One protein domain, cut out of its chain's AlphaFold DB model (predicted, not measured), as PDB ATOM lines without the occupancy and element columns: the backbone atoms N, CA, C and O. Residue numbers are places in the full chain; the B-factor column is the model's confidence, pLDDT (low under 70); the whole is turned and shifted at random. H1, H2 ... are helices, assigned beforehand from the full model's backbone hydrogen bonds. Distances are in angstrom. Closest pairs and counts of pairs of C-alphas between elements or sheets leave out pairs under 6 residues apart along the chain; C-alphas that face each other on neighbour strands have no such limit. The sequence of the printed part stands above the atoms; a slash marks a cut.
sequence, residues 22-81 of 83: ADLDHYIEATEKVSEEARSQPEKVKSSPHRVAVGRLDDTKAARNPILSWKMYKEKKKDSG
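AT A GLANCE: This is residues 22 to 81 of the 83 residues of an uncharacterized protein of candidate division MSBL1 archaeon SCGC-AAA382C18 (UniProt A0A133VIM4). What shape does the printed part take? It is a stretched-out, open string of helices with no packed core: the long helix H1 stands at one end, with the short H2 packed near its last residues, and H4 lies at the other end. Between them a winding stretch with no named element, residues 47 to 58, leads from H2 to the short H3. What is it made of, and how large is it? The printed part has 60 residues with four named helices, in the order H1, H2, H3, H4, and no named strand; its class is all helix. It is extended, with a radius of gyration of the C-alphas of 18.3 A and spans of 49 by 27 by 19 A.

HOW THE PARTS SIT: Which helices meet? H1, residues 22 to 40, touches H2, residues 42 to 46, with its residues 34 to 38 alone. Their closest C-alphas, those of Ala 38 and Val 45, are 5.9 A apart. What of the other two? H3, residues 59 to 64, touches no helix, and H4, residues 70 to 79, touches no helix. H3 and H4 are apart, although they follow each other in the chain. Are the helix backbones well formed? In H1, H2, H3 and H4 every O i to N i+4 pair is within hydrogen-bond range.

IN THESE COORDINATES: Where does H1 run? It begins at C-alpha 22 (-16.538, 28.569, -3.987) and is 26.9 A long. How long are the others, and where does H4 end? H2 is 6.2 A long, H3 8.5 A and H4 14.2 A, with C-alpha 79 at (10.055, 5.035, 33.790).

THE WHOLE: How far does it reach? The two C-alphas farthest apart, those of Ala 22 and Asp 79, are 51.8 A apart. How are the helices linked? The links H1 to H2 and H3 to H4 are tight, the link H2 to H3 is long with 12 residues, and the printed part has no cut. Where is confidence low? Residue 81 alone has a pLDDT under 70.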
ATOM      1  N   ALA A  22     -17.737  29.225  -3.473       98.44
ATOM      2  CA  ALA A  22     -16.538  28.569  -3.987       98.44
ATOM      3  C   ALA A  22     -15.966  27.551  -2.985       98.44
ATOM      4  O   ALA A  22     -15.545  26.469  -3.387       98.44
ATOM      5  N   ASP A  23     -16.013  27.861  -1.687       98.06
ATOM      6  CA  ASP A  23     -15.576  26.934  -0.637       98.06
ATOM      7  C   ASP A  23     -16.509  25.718  -0.532       98.06
ATOM      8  O   ASP A  23     -16.043  24.593  -0.348       98.06
ATOM      9  N   LEU A  24     -17.823  25.921  -0.700       98.19
ATOM     10  CA  LEU A  24     -18.798  24.824  -0.744       98.19
ATOM     11  C   LEU A  24     -18.597  23.928  -1.966       98.19
ATOM     12  O   LEU A  24     -18.595  22.707  -1.826       98.19
ATOM     13  N   ASP A  25     -18.389  24.524  -3.144       98.44
ATOM     14  CA  ASP A  25     -18.094  23.779  -4.371       98.44
ATOM     15  C   ASP A  25     -16.822  22.929  -4.180       98.44
ATOM     16  O   ASP A  25     -16.802  21.747  -4.525       98.44
ATOM     17  N   HIS A  26     -15.789  23.493  -3.544       98.44
ATOM     18  CA  HIS A  26     -14.553  22.771  -3.248       98.44
ATOM     19  C   HIS A  26     -14.750  21.627  -2.238       98.44
ATOM     20  O   HIS A  26     -14.191  20.541  -2.405       98.44
ATOM     21  N   TYR A  27     -15.566  21.834  -1.199       97.50
ATOM     22  CA  TYR A  27     -15.923  20.779  -0.247       97.50
ATOM     23  C   TYR A  27     -16.658  19.614  -0.928       97.50
ATOM     24  O   TYR A  27     -16.367  18.448  -0.637       97.50
ATOM     25  N   ILE A  28     -17.584  19.917  -1.844       97.88
ATOM     26  CA  ILE A  28     -18.321  18.911  -2.621       97.88
ATOM     27  C   ILE A  28     -17.345  18.098  -3.472       97.88
ATOM     28  O   ILE A  28     -17.322  16.875  -3.344       97.88
ATOM     29  N   GLU A  29     -16.480  18.760  -4.246       98.62
ATOM     30  CA  GLU A  29     -15.474  18.098  -5.090       98.62
ATOM     31  C   GLU A  29     -14.569  17.163  -4.268       98.62
ATOM     32  O   GLU A  29     -14.333  16.004  -4.627       98.62
ATOM     33  N   ALA A  30     -14.087  17.638  -3.115       97.94
ATOM     34  CA  ALA A  30     -13.264  16.833  -2.222       97.94
ATOM     35  C   ALA A  30     -14.026  15.609  -1.679       97.94
ATOM     36  O   ALA A  30     -13.466  14.512  -1.606       97.94
ATOM     37  N   THR A  31     -15.301  15.774  -1.324       97.38
ATOM     38  CA  THR A  31     -16.139  14.696  -0.778       97.38
ATOM     39  C   THR A  31     -16.495  13.659  -1.841       97.38
ATOM     40  O   THR A  31     -16.431  12.458  -1.567       97.38
ATOM     41  N   GLU A  32     -16.801  14.086  -3.067       98.31
ATOM     42  CA  GLU A  32     -17.022  13.197  -4.213       98.31
ATOM     43  C   GLU A  32     -15.791  12.333  -4.478       98.31
ATOM     44  O   GLU A  32     -15.897  11.106  -4.568       98.31
ATOM     45  N   LYS A  33     -14.606  12.950  -4.480       98.25
ATOM     46  CA  LYS A  33     -13.341  12.234  -4.633       98.25
ATOM     47  C   LYS A  33     -13.110  11.219  -3.516       98.25
ATOM     48  O   LYS A  33     -12.727  10.085  -3.792       98.25
ATOM     49  N   VAL A  34     -13.358  11.584  -2.257       97.31
ATOM     50  CA  VAL A  34     -13.253  10.637  -1.131       97.31
ATOM     51  C   VAL A  34     -14.255   9.489  -1.285       97.31
ATOM     52  O   VAL A  34     -13.909   8.344  -1.007       97.31
ATOM     53  N   SER A  35     -15.470   9.765  -1.767       97.62
ATOM     54  CA  SER A  35     -16.489   8.745  -2.037       97.62
ATOM     55  C   SER A  35     -16.040   7.760  -3.122       97.62
ATOM     56  O   SER A  35     -16.203   6.547  -2.972       97.62
ATOM     57  N   GLU A  36     -15.433   8.258  -4.199       98.38
ATOM     58  CA  GLU A  36     -14.852   7.428  -5.254       98.38
ATOM     59  C   GLU A  36     -13.665   6.605  -4.740       98.38
ATOM     60  O   GLU A  36     -13.603   5.395  -4.975       98.38
ATOM     61  N   GLU A  37     -12.749   7.219  -3.988       98.06
ATOM     62  CA  GLU A  37     -11.601   6.537  -3.384       98.06
ATOM     63  C   GLU A  37     -12.045   5.458  -2.389       98.06
ATOM     64  O   GLU A  37     -11.481   4.369  -2.377       98.06
ATOM     65  N   ALA A  38     -13.094   5.702  -1.603       97.62
ATOM     66  CA  ALA A  38     -13.634   4.718  -0.670       97.62
ATOM     67  C   ALA A  38     -14.210   3.484  -1.381       97.62
ATOM     68  O   ALA A  38     -14.129   2.383  -0.839       97.62
ATOM     69  N   ARG A  39     -14.771   3.651  -2.588       97.44
ATOM     70  CA  ARG A  39     -15.318   2.549  -3.399       97.44
ATOM     71  C   ARG A  39     -14.242   1.816  -4.198       97.44
ATOM     72  O   ARG A  39     -14.282   0.595  -4.292       97.44
ATOM     73  N   SER A  40     -13.299   2.555  -4.782       98.19
ATOM     74  CA  SER A  40     -12.289   2.015  -5.702       98.19
ATOM     75  C   SER A  40     -11.001   1.566  -5.004       98.19
ATOM     76  O   SER A  40     -10.389   0.583  -5.414       98.19
ATOM     77  N   GLN A  41     -10.581   2.266  -3.948       97.56
ATOM     78  CA  GLN A  41      -9.332   2.039  -3.211       97.56
ATOM     79  C   GLN A  41      -9.538   2.214  -1.691       97.56
ATOM     80  O   GLN A  41      -8.930   3.098  -1.076       97.56
ATOM     81  N   PRO A  42     -10.354   1.360  -1.038       97.44
ATOM     82  CA  PRO A  42     -10.809   1.584   0.338       97.44
ATOM     83  C   PRO A  42      -9.673   1.766   1.353       97.44
ATOM     84  O   PRO A  42      -9.775   2.566   2.285       97.44
ATOM     85  N   GLU A  43      -8.564   1.045   1.169       97.44
ATOM     86  CA  GLU A  43      -7.420   1.093   2.082       97.44
ATOM     87  C   GLU A  43      -6.749   2.464   2.120       97.44
ATOM     88  O   GLU A  43      -6.264   2.877   3.174       97.44
ATOM     89  N   LYS A  44      -6.799   3.230   1.025       96.19
ATOM     90  CA  LYS A  44      -6.294   4.607   0.986       96.19
ATOM     91  C   LYS A  44      -7.043   5.506   1.972       96.19
ATOM     92  O   LYS A  44      -6.416   6.297   2.681       96.19
ATOM     93  N   VAL A  45      -8.364   5.339   2.056       96.19
ATOM     94  CA  VAL A  45      -9.234   6.082   2.976       96.19
ATOM     95  C   VAL A  45      -9.096   5.548   4.402       96.19
ATOM     96  O   VAL A  45      -8.921   6.330   5.334       96.19
ATOM     97  N   LYS A  46      -9.089   4.225   4.606       95.94
ATOM     98  CA  LYS A  46      -8.982   3.630   5.953       95.94
ATOM     99  C   LYS A  46      -7.664   3.930   6.657       95.94
ATOM    100  O   LYS A  46      -7.670   4.068   7.880       95.94
ATOM    101  N   SER A  47      -6.568   4.038   5.909       95.44
ATOM    102  CA  SER A  47      -5.237   4.365   6.436       95.44
ATOM    103  C   SER A  47      -4.987   5.869   6.591       95.44
ATOM    104  O   SER A  47      -3.939   6.260   7.095       95.44
ATOM    105  N   SER A  48      -5.944   6.718   6.202       95.25
ATOM    106  CA  SER A  48      -5.850   8.166   6.405       95.25
ATOM    107  C   SER A  48      -5.778   8.539   7.900       95.25
ATOM    108  O   SER A  48      -6.351   7.835   8.748       95.25
ATOM    109  N   PRO A  49      -5.134   9.668   8.259       95.62
ATOM    110  CA  PRO A  49      -4.504  10.677   7.391       95.62
ATOM    111  C   PRO A  49      -3.019  10.403   7.061       95.62
ATOM    112  O   PRO A  49      -2.296   9.819   7.858       95.62
ATOM    113  N   HIS A  50      -2.551  10.899   5.902       94.94
ATOM    114  CA  HIS A  50      -1.202  10.611   5.357       94.94
ATOM    115  C   HIS A  50      -0.204  11.776   5.400       94.94
ATOM    116  O   HIS A  50       1.003  11.566   5.325       94.94
ATOM    117  N   ARG A  51      -0.693  13.019   5.449       94.62
ATOM    118  CA  ARG A  51       0.119  14.246   5.316       94.62
ATOM    119  C   ARG A  51      -0.155  15.222   6.453       94.62
ATOM    120  O   ARG A  51      -0.456  16.390   6.238       94.62
ATOM    121  N   VAL A  52      -0.102  14.707   7.670       95.00
ATOM    122  CA  VAL A  52      -0.311  15.463   8.907       95.00
ATOM    123  C   VAL A  52       0.858  15.191   9.849       95.00
ATOM    124  O   VAL A  52       1.497  14.147   9.750       95.00
ATOM    125  N   ALA A  53       1.150  16.121  10.759       97.00
ATOM    126  CA  ALA A  53       2.281  15.993  11.684       97.00
ATOM    127  C   ALA A  53       2.186  14.755  12.600       97.00
ATOM    128  O   ALA A  53       3.206  14.224  13.030       97.00
ATOM    129  N   VAL A  54       0.966  14.294  12.887       94.56
ATOM    130  CA  VAL A  54       0.678  13.091  13.675       94.56
ATOM    131  C   VAL A  54      -0.455  12.327  12.993       94.56
ATOM    132  O   VAL A  54      -1.453  12.935  12.618       94.56
ATOM    133  N   GLY A  55      -0.295  11.011  12.826       93.56
ATOM    134  CA  GLY A  55      -1.313  10.133  12.239       93.56
ATOM    135  C   GLY A  55      -2.500   9.855  13.171       93.56
ATOM    136  O   GLY A  55      -2.734  10.567  14.147       93.56
ATOM    137  N   ARG A  56      -3.256   8.788  12.885       93.44
ATOM    138  CA  ARG A  56      -4.387   8.366  13.728       93.44
ATOM    139  C   ARG A  56      -3.904   8.017  15.140       93.44
ATOM    140  O   ARG A  56      -2.995   7.207  15.305       93.44
ATOM    141  N   LEU A  57      -4.520   8.639  16.141       93.69
ATOM    142  CA  LEU A  57      -4.201   8.413  17.547       93.69
ATOM    143  C   LEU A  57      -4.772   7.078  18.039       93.69
ATOM    144  O   LEU A  57      -5.783   6.588  17.537       93.69
ATOM    145  N   ASP A  58      -4.113   6.496  19.040       94.69
ATOM    146  CA  ASP A  58      -4.612   5.319  19.750       94.69
ATOM    147  C   ASP A  58      -5.492   5.758  20.927       94.69
ATOM    148  O   ASP A  58      -5.041   5.881  22.073       94.69
ATOM    149  N   ASP A  59      -6.767   5.998  20.625       93.62
ATOM    150  CA  ASP A  59      -7.769   6.413  21.612       93.62
ATOM    151  C   ASP A  59      -7.989   5.342  22.691       93.62
ATOM    152  O   ASP A  59      -8.268   5.661  23.847       93.62
ATOM    153  N   THR A  60      -7.787   4.061  22.355       96.00
ATOM    154  CA  THR A  60      -7.927   2.957  23.316       96.00
ATOM    155  C   THR A  60      -6.834   3.027  24.377       96.00
ATOM    156  O   THR A  60      -7.111   2.932  25.577       96.00
ATOM    157  N   LYS A  61      -5.579   3.221  23.960       95.56
ATOM    158  CA  LYS A  61      -4.453   3.396  24.878       95.56
ATOM    159  C   LYS A  61      -4.584   4.684  25.677       95.56
ATOM    160  O   LYS A  61      -4.305   4.653  26.875       95.56
ATOM    161  N   ALA A  62      -5.015   5.778  25.050       95.12
ATOM    162  CA  ALA A  62      -5.232   7.048  25.734       95.12
ATOM    163  C   ALA A  62      -6.299   6.926  26.836       95.12
ATOM    164  O   ALA A  62      -6.060   7.377  27.954       95.12
ATOM    165  N   ALA A  63      -7.418   6.248  26.562       96.25
ATOM    166  CA  ALA A  63      -8.484   6.030  27.539       96.25
ATOM    167  C   ALA A  63      -8.070   5.086  28.680       96.25
ATOM    168  O   ALA A  63      -8.393   5.336  29.839       96.25
ATOM    169  N   ARG A  64      -7.338   4.003  28.374       96.19
ATOM    170  CA  ARG A  64      -6.903   3.017  29.383       96.19
ATOM    171  C   ARG A  64      -5.704   3.474  30.213       96.19
ATOM    172  O   ARG A  64      -5.573   3.061  31.358       96.19
ATOM    173  N   ASN A  65      -4.812   4.282  29.639       94.88
ATOM    174  CA  ASN A  65      -3.555   4.707  30.260       94.88
ATOM    175  C   ASN A  65      -3.324   6.224  30.113       94.88
ATOM    176  O   ASN A  65      -2.298   6.628  29.541       94.88
ATOM    177  N   PRO A  66      -4.241   7.063  30.622       95.50
ATOM    178  CA  PRO A  66      -4.238   8.494  30.360       95.50
ATOM    179  C   PRO A  66      -2.998   9.191  30.928       95.50
ATOM    180  O   PRO A  66      -2.517   8.884  32.019       95.50
ATOM    181  N   ILE A  67      -2.487  10.168  30.179       96.00
ATOM    182  CA  ILE A  67      -1.419  11.073  30.610       96.00
ATOM    183  C   ILE A  67      -2.011  12.478  30.615       96.00
ATOM    184  O   ILE A  67      -2.091  13.132  29.582       96.00
ATOM    185  N   LEU A  68      -2.474  12.913  31.785       96.75
ATOM    186  CA  LEU A  68      -3.315  14.109  31.917       96.75
ATOM    187  C   LEU A  68      -2.523  15.393  32.187       96.75
ATOM    188  O   LEU A  68      -3.085  16.483  32.183       96.75
ATOM    189  N   SER A  69      -1.221  15.285  32.448       97.50
ATOM    190  CA  SER A  69      -0.357  16.441  32.678       97.50
ATOM    191  C   SER A  69       1.042  16.219  32.121       97.50
ATOM    192  O   SER A  69       1.524  15.090  32.006       97.50
ATOM    193  N   TRP A  70       1.744  17.319  31.850       96.62
ATOM    194  CA  TRP A  70       3.145  17.269  31.433       96.62
ATOM    195  C   TRP A  70       4.055  16.617  32.484       96.62
ATOM    196  O   TRP A  70       5.030  15.948  32.145       96.62
ATOM    197  N   LYS A  71       3.736  16.776  33.775       97.25
ATOM    198  CA  LYS A  71       4.478  16.124  34.859       97.25
ATOM    199  C   LYS A  71       4.357  14.601  34.765       97.25
ATOM    200  O   LYS A  71       5.389  13.938  34.725       97.25
ATOM    201  N   MET A  72       3.134  14.085  34.605       96.56
ATOM    202  CA  MET A  72       2.883  12.652  34.394       96.56
ATOM    203  C   MET A  72       3.578  12.134  33.135       96.56
ATOM    204  O   MET A  72       4.121  11.035  33.144       96.56
ATOM    205  N   TYR A  73       3.587  12.924  32.055       94.94
ATOM    206  CA  TYR A  73       4.308  12.565  30.835       94.94
ATOM    207  C   TYR A  73       5.804  12.385  31.105       94.94
ATOM    208  O   TYR A  73       6.371  11.359  30.739       94.94
ATOM    209  N   LYS A  74       6.439  13.353  31.782       96.00
ATOM    210  CA  LYS A  74       7.866  13.278  32.119       96.00
ATOM    211  C   LYS A  74       8.186  12.105  33.041       96.00
ATOM    212  O   LYS A  74       9.206  11.461  32.836       96.00
ATOM    213  N   GLU A  75       7.351  11.841  34.041       93.69
ATOM    214  CA  GLU A  75       7.510  10.697  34.951       93.69
ATOM    215  C   GLU A  75       7.409   9.378  34.181       93.69
ATOM    216  O   GLU A  75       8.339   8.581  34.196       93.69
ATOM    217  N   LYS A  76       6.365   9.218  33.366       88.56
ATOM    218  CA  LYS A  76       6.173   8.016  32.551       88.56
ATOM    219  C   LYS A  76       7.273   7.832  31.503       88.56
ATOM    220  O   LYS A  76       7.679   6.703  31.242       88.56
ATOM    221  N   LYS A  77       7.785   8.919  30.910       87.06
ATOM    222  CA  LYS A  77       8.923   8.872  29.975       87.06
ATOM    223  C   LYS A  77      10.202   8.399  30.683       87.06
ATOM    224  O   LYS A  77      10.905   7.559  30.128       87.06
ATOM    225  N   LYS A  78      10.455   8.872  31.913       82.00
ATOM    226  CA  LYS A  78      11.582   8.417  32.749       82.00
ATOM    227  C   LYS A  78      11.481   6.928  33.089       82.00
ATOM    228  O   LYS A  78      12.463   6.215  32.923       82.00
ATOM    229  N   ASP A  79      10.296   6.454  33.473       74.38
ATOM    230  CA  ASP A  79      10.055   5.035  33.790       74.38
ATOM    231  C   ASP A  79      10.195   4.120  32.560       74.38
ATOM    232  O   ASP A  79      10.495   2.936  32.685       74.38
ATOM    233  N   SER A  80      10.008   4.673  31.356       72.88
ATOM    234  CA  SER A  80      10.138   3.954  30.080       72.88
ATOM    235  C   SER A  80      11.585   3.851  29.572       72.88
ATOM    236  O   SER A  80      11.797   3.343  28.474       72.88
ATOM    237  N   GLY A  81      12.573   4.361  30.320       58.72
ATOM    238  CA  GLY A  81      13.995   4.291  29.959       58.72
ATOM    239  C   GLY A  81      14.412   5.163  28.768       58.72
ATOM    240  O   GLY A  81      15.465   4.921  28.187       58.72
TER     241      GLY A  81